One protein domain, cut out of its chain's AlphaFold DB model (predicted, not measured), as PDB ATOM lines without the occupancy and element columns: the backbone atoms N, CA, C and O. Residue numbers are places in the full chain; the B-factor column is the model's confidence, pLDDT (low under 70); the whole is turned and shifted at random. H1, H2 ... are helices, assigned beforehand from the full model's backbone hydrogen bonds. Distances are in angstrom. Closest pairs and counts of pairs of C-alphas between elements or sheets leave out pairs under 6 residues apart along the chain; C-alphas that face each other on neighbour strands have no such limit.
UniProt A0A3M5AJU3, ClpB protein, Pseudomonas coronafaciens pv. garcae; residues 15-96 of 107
ATOM      1  N   VAL A  15      49.447  90.243 -11.450       86.81
ATOM      2  CA  VAL A  15      49.686  89.031 -12.253       86.81
ATOM      3  C   VAL A  15      50.747  89.230 -13.344       86.81
ATOM      4  O   VAL A  15      51.648  88.392 -13.417       86.81
ATOM      5  N   PRO A  16      50.710  90.289 -14.178       86.94
ATOM      6  CA  PRO A  16      51.721  90.427 -15.213       86.94
ATOM      7  C   PRO A  16      53.101  90.751 -14.626       86.94
ATOM      8  O   PRO A  16      54.083  90.216 -15.119       86.94
ATOM      9  N   THR A  17      53.214  91.529 -13.545       87.31
ATOM     10  CA  THR A  17      54.516  91.764 -12.886       87.31
ATOM     11  C   THR A  17      55.105  90.497 -12.260       87.31
ATOM     12  O   THR A  17      56.317  90.301 -12.307       87.31
ATOM     13  N   ARG A  18      54.275  89.588 -11.736       88.88
ATOM     14  CA  ARG A  18      54.749  88.270 -11.276       88.88
ATOM     15  C   ARG A  18      55.344  87.429 -12.403       88.88
ATOM     16  O   ARG A  18      56.385  86.816 -12.203       88.88
ATOM     17  N   ILE A  19      54.685  87.396 -13.563       87.75
ATOM     18  CA  ILE A  19      55.165  86.648 -14.735       87.75
ATOM     19  C   ILE A  19      56.515  87.208 -15.197       87.75
ATOM     20  O   ILE A  19      57.440  86.442 -15.458       87.75
ATOM     21  N   GLU A  20      56.658  88.535 -15.226       88.44
ATOM     22  CA  GLU A  20      57.941  89.176 -15.534       88.44
ATOM     23  C   GLU A  20      59.020  88.795 -14.511       88.44
ATOM     24  O   GLU A  20      60.127  88.422 -14.891       88.44
ATOM     25  N   LEU A  21      58.697  88.807 -13.213       88.56
ATOM     26  CA  LEU A  21      59.627  88.398 -12.158       88.56
ATOM     27  C   LEU A  21      60.084  86.939 -12.333       88.56
ATOM     28  O   LEU A  21      61.269  86.641 -12.184       88.56
ATOM     29  N   GLU A  22      59.186  86.029 -12.703       87.88
ATOM     30  CA  GLU A  22      59.542  84.640 -13.022       87.88
ATOM     31  C   GLU A  22      60.492  84.568 -14.235       87.88
ATOM     32  O   GLU A  22      61.516  83.879 -14.180       87.88
ATOM     33  N   GLY A  23      60.241  85.357 -15.286       87.25
ATOM     34  CA  GLY A  23      61.141  85.483 -16.438       87.25
ATOM     35  C   GLY A  23      62.520  86.060 -16.082       87.25
ATOM     36  O   GLY A  23      63.539  85.652 -16.647       87.25
ATOM     37  N   THR A  24      62.599  86.966 -15.102       87.69
ATOM     38  CA  THR A  24      63.887  87.496 -14.614       87.69
ATOM     39  C   THR A  24      64.713  86.431 -13.902       87.69
ATOM     40  O   THR A  24      65.929  86.378 -14.089       87.69
ATOM     41  N   ALA A  25      64.065  85.522 -13.169       84.69
ATOM     42  CA  ALA A  25      64.735  84.386 -12.545       84.69
ATOM     43  C   ALA A  25      65.339  83.445 -13.600       84.69
ATOM     44  O   ALA A  25      66.499  83.049 -13.482       84.69
ATOM     45  N   GLU A  26      64.601  83.149 -14.674       85.19
ATOM     46  CA  GLU A  26      65.095  82.335 -15.794       85.19
ATOM     47  C   GLU A  26      66.305  82.987 -16.492       85.19
ATOM     48  O   GLU A  26      67.315  82.331 -16.781       85.19
ATOM     49  N   ARG A  27      66.251  84.306 -16.712       83.44
ATOM     50  CA  ARG A  27      67.368  85.076 -17.283       83.44
ATOM     51  C   ARG A  27      68.576  85.113 -16.352       83.44
ATOM     52  O   ARG A  27      69.697  85.010 -16.845       83.44
ATOM     53  N   CYS A  28      68.372  85.214 -15.041       84.81
ATOM     54  CA  CYS A  28      69.442  85.147 -14.045       84.81
ATOM     55  C   CYS A  28      70.196  83.811 -14.140       84.81
ATOM     56  O   CYS A  28      71.423  83.810 -14.258       84.81
ATOM     57  N   VAL A  29      69.469  82.686 -14.200       82.75
ATOM     58  CA  VAL A  29      70.064  81.350 -14.410       82.75
ATOM     59  C   VAL A  29      70.841  81.295 -15.724       82.75
ATOM     60  O   VAL A  29      71.983  80.839 -15.753       82.75
ATOM     61  N   SER A  30      70.249  81.800 -16.807       82.06
ATOM     62  CA  SER A  30      70.858  81.786 -18.145       82.06
ATOM     63  C   SER A  30      72.140  82.627 -18.228       82.06
ATOM     64  O   SER A  30      73.050  82.289 -18.982       82.06
ATOM     65  N   ARG A  31      72.238  83.704 -17.436       79.00
ATOM     66  CA  ARG A  31      73.440  84.550 -17.310       79.00
ATOM     67  C   ARG A  31      74.521  83.934 -16.414       79.00
ATOM     68  O   ARG A  31      75.635  84.450 -16.376       79.00
ATOM     69  N   GLY A  32      74.217  82.838 -15.716       72.69
ATOM     70  CA  GLY A  32      75.106  82.250 -14.717       72.69
ATOM     71  C   GLY A  32      75.217  83.100 -13.452       72.69
ATOM     72  O   GLY A  32      76.192  82.957 -12.723       72.69
ATOM     73  N   SER A  33      74.251  83.989 -13.206       78.62
ATOM     74  CA  SER A  33      74.163  84.773 -11.977       78.62
ATOM     75  C   SER A  33      73.391  83.992 -10.914       78.62
ATOM     76  O   SER A  33      72.447  83.263 -11.213       78.62
ATOM     77  N   ASN A  34      73.761  84.177  -9.646       83.12
ATOM     78  CA  ASN A  34      73.070  83.557  -8.506       83.12
ATOM     79  C   ASN A  34      72.155  84.539  -7.754       83.12
ATOM     80  O   ASN A  34      71.602  84.203  -6.707       83.12
ATOM     81  N   ARG A  35      72.027  85.776  -8.240       86.12
ATOM     82  CA  ARG A  35      71.214  86.813  -7.606       86.12
ATOM     83  C   ARG A  35      70.349  87.521  -8.629       86.12
ATOM     84  O   ARG A  35      70.876  88.003  -9.622       86.12
ATOM     85  N   ILE A  36      69.056  87.597  -8.335       88.38
ATOM     86  CA  ILE A  36      68.102  88.415  -9.087       88.38
ATOM     87  C   ILE A  36      68.153  89.814  -8.485       88.38
ATOM     88  O   ILE A  36      67.880  89.983  -7.289       88.38
ATOM     89  N   LEU A  37      68.544  90.790  -9.298       90.00
ATOM     90  CA  LEU A  37      68.722  92.176  -8.884       90.00
ATOM     91  C   LEU A  37      67.473  93.018  -9.181       90.00
ATOM     92  O   LEU A  37      66.562  92.594  -9.895       90.00
ATOM     93  N   VAL A  38      67.438  94.242  -8.647       89.88
ATOM     94  CA  VAL A  38      66.383  95.219  -8.977       89.88
ATOM     95  C   VAL A  38      66.435  95.564 -10.465       89.88
ATOM     96  O   VAL A  38      65.402  95.679 -11.118       89.88
ATOM     97  N   GLU A  39      67.642  95.661 -11.014       90.12
ATOM     98  CA  GLU A  39      67.923  95.928 -12.418       90.12
ATOM     99  C   GLU A  39      67.297  94.875 -13.340       90.12
ATOM    100  O   GLU A  39      66.718  95.240 -14.361       90.12
ATOM    101  N   ASP A  40      67.337  93.590 -12.965       89.44
ATOM    102  CA  ASP A  40      66.709  92.522 -13.753       89.44
ATOM    103  C   ASP A  40      65.194  92.745 -13.870       89.44
ATOM    104  O   ASP A  40      64.635  92.688 -14.970       89.44
ATOM    105  N   LEU A  41      64.536  93.066 -12.750       89.94
ATOM    106  CA  LEU A  41      63.104  93.367 -12.718       89.94
ATOM    107  C   LEU A  41      62.766  94.641 -13.501       89.94
ATOM    108  O   LEU A  41      61.795  94.657 -14.256       89.94
ATOM    109  N   LEU A  42      63.570  95.698 -13.374       91.94
ATOM    110  CA  LEU A  42      63.363  96.942 -14.117       91.94
ATOM    111  C   LEU A  42      63.483  96.737 -15.631       91.94
ATOM    112  O   LEU A  42      62.670  97.287 -16.372       91.94
ATOM    113  N   ILE A  43      64.434  95.921 -16.096       90.69
ATOM    114  CA  ILE A  43      64.545  95.567 -17.519       90.69
ATOM    115  C   ILE A  43      63.256  94.894 -17.997       90.69
ATOM    116  O   ILE A  43      62.684  95.326 -18.997       90.69
ATOM    117  N   ALA A  44      62.755  93.892 -17.269       90.12
ATOM    118  CA  ALA A  44      61.526  93.189 -17.644       90.12
ATOM    119  C   ALA A  44      60.300  94.126 -17.671       90.12
ATOM    120  O   ALA A  44      59.479  94.080 -18.585       90.12
ATOM    121  N   LEU A  45      60.211  95.061 -16.721       90.69
ATOM    122  CA  LEU A  45      59.141  96.063 -16.685       90.69
ATOM    123  C   LEU A  45      59.206  97.077 -17.841       90.69
ATOM    124  O   LEU A  45      58.158  97.563 -18.271       90.69
ATOM    125  N   VAL A  46      60.404  97.410 -18.335       91.31
ATOM    126  CA  VAL A  46      60.595  98.302 -19.496       91.31
ATOM    127  C   VAL A  46      60.307  97.598 -20.818       91.31
ATOM    128  O   VAL A  46      59.813  98.229 -21.752       91.31
ATOM    129  N   GLU A  47      60.583  96.299 -20.907       88.12
ATOM    130  CA  GLU A  47      60.278  95.490 -22.091       88.12
ATOM    131  C   GLU A  47      58.770  95.342 -22.333       88.12
ATOM    132  O   GLU A  47      58.356  95.065 -23.460       88.12
ATOM    133  N   ARG A  48      57.937  95.561 -21.305       86.38
ATOM    134  CA  ARG A  48      56.483  95.445 -21.400       86.38
ATOM    135  C   ARG A  48      55.877  96.671 -22.101       86.38
ATOM    136  O   ARG A  48      55.805  97.748 -21.492       86.38
ATOM    137  N   PRO A  49      55.371  96.534 -23.344       72.88
ATOM    138  CA  PRO A  49      54.684  97.633 -24.008       72.88
ATOM    139  C   PRO A  49      53.461  98.042 -23.177       72.88
ATOM    140  O   PRO A  49      52.788  97.201 -22.582       72.88
ATOM    141  N   ASP A  50      53.218  99.348 -23.080       81.69
ATOM    142  CA  ASP A  50      52.138  99.960 -22.291       81.69
ATOM    143  C   ASP A  50      52.215  99.797 -20.762       81.69
ATOM    144  O   ASP A  50      51.300 100.245 -20.059       81.69
ATOM    145  N   GLY A  51      53.305  99.232 -20.227       86.38
ATOM    146  CA  GLY A  51      53.550  99.140 -18.788       86.38
ATOM    147  C   GLY A  51      53.637 100.509 -18.101       86.38
ATOM    148  O   GLY A  51      54.030 101.509 -18.707       86.38
ATOM    149  N   MET A  52      53.300 100.559 -16.806       89.75
ATOM    150  CA  MET A  52      53.341 101.800 -16.016       89.75
ATOM    151  C   MET A  52      54.730 102.452 -16.031       89.75
ATOM    152  O   MET A  52      54.821 103.672 -16.121       89.75
ATOM    153  N   LEU A  53      55.799 101.648 -16.018       91.50
ATOM    154  CA  LEU A  53      57.172 102.146 -16.083       91.50
ATOM    155  C   LEU A  53      57.463 102.862 -17.408       91.50
ATOM    156  O   LEU A  53      57.974 103.975 -17.396       91.50
ATOM    157  N   VAL A  54      57.072 102.283 -18.548       91.88
ATOM    158  CA  VAL A  54      57.254 102.915 -19.866       91.88
ATOM    159  C   VAL A  54      56.460 104.220 -19.968       91.88
ATOM    160  O   VAL A  54      56.969 105.209 -20.492       91.88
ATOM    161  N   ARG A  55      55.237 104.261 -19.426       92.44
ATOM    162  CA  ARG A  55      54.438 105.498 -19.366       92.44
ATOM    163  C   ARG A  55      55.123 106.571 -18.517       92.44
ATOM    164  O   ARG A  55      55.256 107.695 -18.978       92.44
ATOM    165  N   ALA A  56      55.630 106.205 -17.339       92.94
ATOM    166  CA  ALA A  56      56.354 107.124 -16.463       92.94
ATOM    167  C   ALA A  56      57.649 107.657 -17.106       92.94
ATOM    168  O   ALA A  56      57.956 108.840 -16.981       92.94
ATOM    169  N   LEU A  57      58.389 106.809 -17.831       93.94
ATOM    170  CA  LEU A  57      59.574 107.227 -18.587       93.94
ATOM    171  C   LEU A  57      59.208 108.215 -19.704       93.94
ATOM    172  O   LEU A  57      59.864 109.246 -19.842       93.94
ATOM    173  N   ASN A  58      58.131 107.949 -20.449       92.44
ATOM    174  CA  ASN A  58      57.642 108.853 -21.491       92.44
ATOM    175  C   ASN A  58      57.208 110.213 -20.922       92.44
ATOM    176  O   ASN A  58      57.582 111.244 -21.481       92.44
ATOM    177  N   ASP A  59      56.487 110.231 -19.798       94.50
ATOM    178  CA  ASP A  59      56.087 111.471 -19.118       94.50
ATOM    179  C   ASP A  59      57.308 112.285 -18.650       94.50
ATOM    180  O   ASP A  59      57.301 113.516 -18.693       94.50
ATOM    181  N   ALA A  60      58.395 111.605 -18.275       93.81
ATOM    182  CA  ALA A  60      59.678 112.216 -17.932       93.81
ATOM    183  C   ALA A  60      60.550 112.582 -19.152       93.81
ATOM    184  O   ALA A  60      61.653 113.097 -18.976       93.81
ATOM    185  N   SER A  61      60.083 112.342 -20.385       93.88
ATOM    186  CA  SER A  61      60.862 112.508 -21.625       93.88
ATOM    187  C   SER A  61      62.158 111.681 -21.664       93.88
ATOM    188  O   SER A  61      63.157 112.104 -22.246       93.88
ATOM    189  N   ILE A  62      62.148 110.492 -21.053       93.81
ATOM    190  CA  ILE A  62      63.264 109.538 -21.035       93.81
ATOM    191  C   ILE A  62      62.944 108.384 -21.987       93.81
ATOM    192  O   ILE A  62      61.899 107.743 -21.872       93.81
ATOM    193  N   ALA A  63      63.853 108.072 -22.914       91.56
ATOM    194  CA  ALA A  63      63.671 106.927 -23.796       91.56
ATOM    195  C   ALA A  63      63.867 105.609 -23.029       91.56
ATOM    196  O   ALA A  63      64.887 105.395 -22.372       91.56
ATOM    197  N   ALA A  64      62.913 104.688 -23.176       90.06
ATOM    198  CA  ALA A  64      62.962 103.352 -22.577       90.06
ATOM    199  C   ALA A  64      64.261 102.590 -22.904       90.06
ATOM    200  O   ALA A  64      64.843 101.950 -22.031       90.06
ATOM    201  N   ALA A  65      64.743 102.703 -24.146       88.50
ATOM    202  CA  ALA A  65      65.989 102.077 -24.583       88.50
ATOM    203  C   ALA A  65      67.225 102.659 -23.877       88.50
ATOM    204  O   ALA A  65      68.100 101.898 -23.468       88.50
ATOM    205  N   ASP A  66      67.276 103.981 -23.686       90.81
ATOM    206  CA  ASP A  66      68.380 104.632 -22.975       90.81
ATOM    207  C   ASP A  66      68.391 104.205 -21.505       90.81
ATOM    208  O   ASP A  66      69.434 103.819 -20.980       90.81
ATOM    209  N   PHE A  67      67.225 104.176 -20.858       90.81
ATOM    210  CA  PHE A  67      67.105 103.705 -19.481       90.81
ATOM    211  C   PHE A  67      67.523 102.233 -19.335       90.81
ATOM    212  O   PHE A  67      68.333 101.911 -18.469       90.81
ATOM    213  N   ALA A  68      67.056 101.346 -20.219       89.00
ATOM    214  CA  ALA A  68      67.461  99.940 -20.218       89.00
ATOM    215  C   ALA A  68      68.975  99.767 -20.442       89.00
ATOM    216  O   ALA A  68      69.588  98.885 -19.842       89.00
ATOM    217  N   SER A  69      69.599 100.628 -21.255       87.56
ATOM    218  CA  SER A  69      71.046 100.588 -21.492       87.56
ATOM    219  C   SER A  69      71.878 100.941 -20.251       87.56
ATOM    220  O   SER A  69      73.010 100.481 -20.131       87.56
ATOM    221  N   LEU A  70      71.322 101.710 -19.308       88.56
ATOM    222  CA  LEU A  70      71.981 102.055 -18.044       88.56
ATOM    223  C   LEU A  70      71.871 100.939 -16.997       88.56
ATOM    224  O   LEU A  70      72.689 100.880 -16.084       88.56
ATOM    225  N   LEU A  71      70.888 100.047 -17.139       85.62
ATOM    226  CA  LEU A  71      70.571  98.979 -16.189       85.62
ATOM    227  C   LEU A  71      71.339  97.677 -16.438       85.62
ATOM    228  O   LEU A  71      70.880  96.619 -16.024       85.62
ATOM    229  N   LEU A  72      72.486  97.719 -17.119       70.50
ATOM    230  CA  LEU A  72      73.305  96.530 -17.372       70.50
ATOM    231  C   LEU A  72      73.643  95.827 -16.042       70.50
ATOM    232  O   LEU A  72      74.484  96.338 -15.296       70.50
ATOM    233  N   PRO A  73      73.035  94.658 -15.742       68.31
ATOM    234  CA  PRO A  73      73.338  93.965 -14.508       68.31
ATOM    235  C   PRO A  73      74.789  93.480 -14.583       68.31
ATOM    236  O   PRO A  73      75.218  92.992 -15.641       68.31
ATOM    237  N   PRO A  74      75.571  93.612 -13.500       67.06
ATOM    238  CA  PRO A  74      76.931  93.105 -13.476       67.06
ATOM    239  C   PRO A  74      76.917  91.601 -13.769       67.06
ATOM    240  O   PRO A  74      76.144  90.838 -13.191       67.06
ATOM    241  N   ALA A  75      77.775  91.171 -14.694       60.16
ATOM    242  CA  ALA A  75      77.954  89.760 -15.006       60.16
ATOM    243  C   ALA A  75      78.726  89.081 -13.863       60.16
ATOM    244  O   ALA A  75      79.944  88.920 -13.921       60.16
ATOM    245  N   GLU A  76      78.022  88.718 -12.794       61.56
ATOM    246  CA  GLU A  76      78.585  87.942 -11.695       61.56
ATOM    247  C   GLU A  76      78.438  86.450 -11.994       61.56
ATOM    248  O   GLU A  76      77.422  85.833 -11.684       61.56
ATOM    249  N   TYR A  77      79.465  85.851 -12.602       57.41
ATOM    250  CA  TYR A  77      79.466  84.415 -12.865       57.41
ATOM    251  C   TYR A  77      79.576  83.630 -11.552       57.41
ATOM    252  O   TYR A  77      80.621  83.609 -10.897       57.41
ATOM    253  N   CYS A  78      78.497  82.960 -11.170       57.34
ATOM    254  CA  CYS A  78      78.404  82.135  -9.982       57.34
ATOM    255  C   CYS A  78      77.816  80.775 -10.380       57.34
ATOM    256  O   CYS A  78      76.672  80.679 -10.804       57.34
ATOM    257  N   GLY A  79      78.588  79.695 -10.229       57.16
ATOM    258  CA  GLY A  79      78.191  78.334 -10.628       57.16
ATOM    259  C   GLY A  79      77.071  77.692  -9.792       57.16
ATOM    260  O   GLY A  79      76.959  76.469  -9.770       57.16
ATOM    261  N   ALA A  80      76.285  78.482  -9.060       61.00
ATOM    262  CA  ALA A  80      75.166  78.012  -8.257       61.00
ATOM    263  C   ALA A  80      73.887  77.935  -9.106       61.00
ATOM    264  O   ALA A  80      73.559  78.856  -9.845       61.00
ATOM    265  N   SER A  81      73.156  76.824  -8.993       61.38
ATOM    266  CA  SER A  81      72.006  76.511  -9.858       61.38
ATOM    267  C   SER A  81      70.656  77.042  -9.362       61.38
ATOM    268  O   SER A  81      69.636  76.697  -9.952       61.38
ATOM    269  N   ASN A  82      70.615  77.818  -8.274       71.12
ATOM    270  CA  ASN A  82      69.361  78.312  -7.703       71.12
ATOM    271  C   ASN A  82      69.465  79.798  -7.331       71.12
ATOM    272  O   ASN A  82      69.962  80.100  -6.243       71.12
ATOM    273  N   PRO A  83      69.016  80.712  -8.207       78.38
ATOM    274  CA  PRO A  83      69.156  82.137  -7.983       78.38
ATOM    275  C   PRO A  83      68.302  82.572  -6.793       78.38
ATOM    276  O   PRO A  83      67.158  82.148  -6.628       78.38
ATOM    277  N   VAL A  84      68.863  83.438  -5.956       85.88
ATOM    278  CA  VAL A  84      68.160  84.037  -4.818       85.88
ATOM    279  C   VAL A  84      67.859  85.503  -5.102       85.88
ATOM    280  O   VAL A  84      68.601  86.171  -5.816       85.88
ATOM    281  N   PHE A  85      66.784  86.039  -4.535       87.38
ATOM    282  CA  PHE A  85      66.539  87.476  -4.621       87.38
ATOM    283  C   PHE A  85      67.602  88.243  -3.829       87.38
ATOM    284  O   PHE A  85      67.934  87.870  -2.699       87.38
ATOM    285  N   ALA A  86      68.139  89.309  -4.421       88.88
ATOM    286  CA  ALA A  86      68.999  90.239  -3.704       88.88
ATOM    287  C   ALA A  86      68.225  90.911  -2.561       88.88
ATOM    288  O   ALA A  86      67.011  91.117  -2.653       88.88
ATOM    289  N   ALA A  87      68.919  91.251  -1.474       88.38
ATOM    290  CA  ALA A  87      68.280  91.859  -0.308       88.38
ATOM    291  C   ALA A  87      67.617  93.196  -0.679       88.38
ATOM    292  O   ALA A  87      66.513  93.485  -0.232       88.38
ATOM    293  N   GLU A  88      68.261  93.947  -1.566       90.81
ATOM    294  CA  GLU A  88      67.812  95.214  -2.125       90.81
ATOM    295  C   GLU A  88      66.490  95.058  -2.880       90.81
ATOM    296  O   GLU A  88      65.577  95.858  -2.701       90.81
ATOM    297  N   LEU A  89      66.344  93.985  -3.665       90.00
ATOM    298  CA  LEU A  89      65.103  93.687  -4.376       90.00
ATOM    299  C   LEU A  89      63.975  93.321  -3.411       90.00
ATOM    300  O   LEU A  89      62.854  93.803  -3.559       90.00
ATOM    301  N   VAL A  90      64.268  92.517  -2.387       90.25
ATOM    302  CA  VAL A  90      63.277  92.186  -1.355       90.25
ATOM    303  C   VAL A  90      62.821  93.444  -0.612       90.25
ATOM    304  O   VAL A  90      61.620  93.633  -0.436       90.25
ATOM    305  N   GLN A  91      63.747  94.320  -0.215       90.12
ATOM    306  CA  GLN A  91      63.411  95.586   0.441       90.12
ATOM    307  C   GLN A  91      62.596  96.507  -0.472       90.12
ATOM    308  O   GLN A  91      61.591  97.059  -0.037       90.12
ATOM    309  N   TRP A  92      62.958  96.603  -1.751       91.88
ATOM    310  CA  TRP A  92      62.226  97.420  -2.716       91.88
ATOM    311  C   TRP A  92      60.767  96.968  -2.883       91.88
ATOM    312  O   TRP A  92      59.856  97.795  -2.905       91.88
ATOM    313  N   LEU A  93      60.523  95.652  -2.915       89.88
ATOM    314  CA  LEU A  93      59.169  95.090  -2.950       89.88
ATOM    315  C   LEU A  93      58.389  95.347  -1.652       89.88
ATOM    316  O   LEU A  93      57.185  95.597  -1.700       89.88
ATOM    317  N   GLN A  94      59.058  95.299  -0.496       89.25
ATOM    318  CA  GLN A  94      58.440  95.624   0.794       89.25
ATOM    319  C   GLN A  94      57.996  97.087   0.851       89.25
ATOM    320  O   GLN A  94      56.862  97.361   1.251       89.25
ATOM    321  N   ASP A  95      58.850  98.009   0.409       89.38
ATOM    322  CA  ASP A  95      58.537  99.438   0.365       89.38
ATOM    323  C   ASP A  95      57.397  99.727  -0.621       89.38
ATOM    324  O   ASP A  95      56.451 100.443  -0.289       89.38
ATOM    325  N   ALA A  96      57.422  99.107  -1.806       88.25
ATOM    326  CA  ALA A  96      56.350  99.237  -2.792       88.25
ATOM    327  C   ALA A  96      54.999  98.728  -2.258       88.25
ATOM    328  O   ALA A  96      53.964  99.371  -2.464       88.25
TER     329      ALA A  96
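What this domain is: This is residues 15 to 96 of the 107 residues of the protein "ClpB protein" of Pseudomonas coronafaciens pv. garcae (UniProt A0A3M5AJU3). Helix H2 forms the core; H1 crosses it on one side, H4 runs back along another, H5 lies by its first end and H3 by its last. The link of residues 71 to 86 loops round the end of the length opposite H3. The printed part has 82 residues with five named helices, H1 to H5, and no named strand: all helix, compact, radius of gyration of the C-alphas 13.1 A, spans 40 by 25 by 19 A.

How they stand to each other: H1, residues 15 to 30, touches H2, residues 38 to 47, at a steep tilt of 62 degrees; their closest C-alphas, Glu 20 and Ala 44, are 5.8 A apart. H3, residues 52 to 59, touches H2 only at the corner, closest C-alphas Val 46 and Val 54, 5.7 A. H4, residues 64 to 70, touches H2 at a shallow tilt of 24 degrees, opposite ways, closest C-alphas Ile 43 and Ala 68, 5.9 A. H5, residues 87 to 96, only just touches H2, with 3 pairs of C-alphas within 8 A. In all five helices every O i to N i+4 pair is within hydrogen-bond range.

Where its parts are: H1, 23.1 A from first to last C-alpha, begins at (49.686, 89.031, -12.253). H5, 14.2 A, ends at (56.350, 99.237, -2.792).

The domain as a whole: The printed part has no cut. The H4 to H5 link is long; in it residues 73 to 81 have pLDDT under 70.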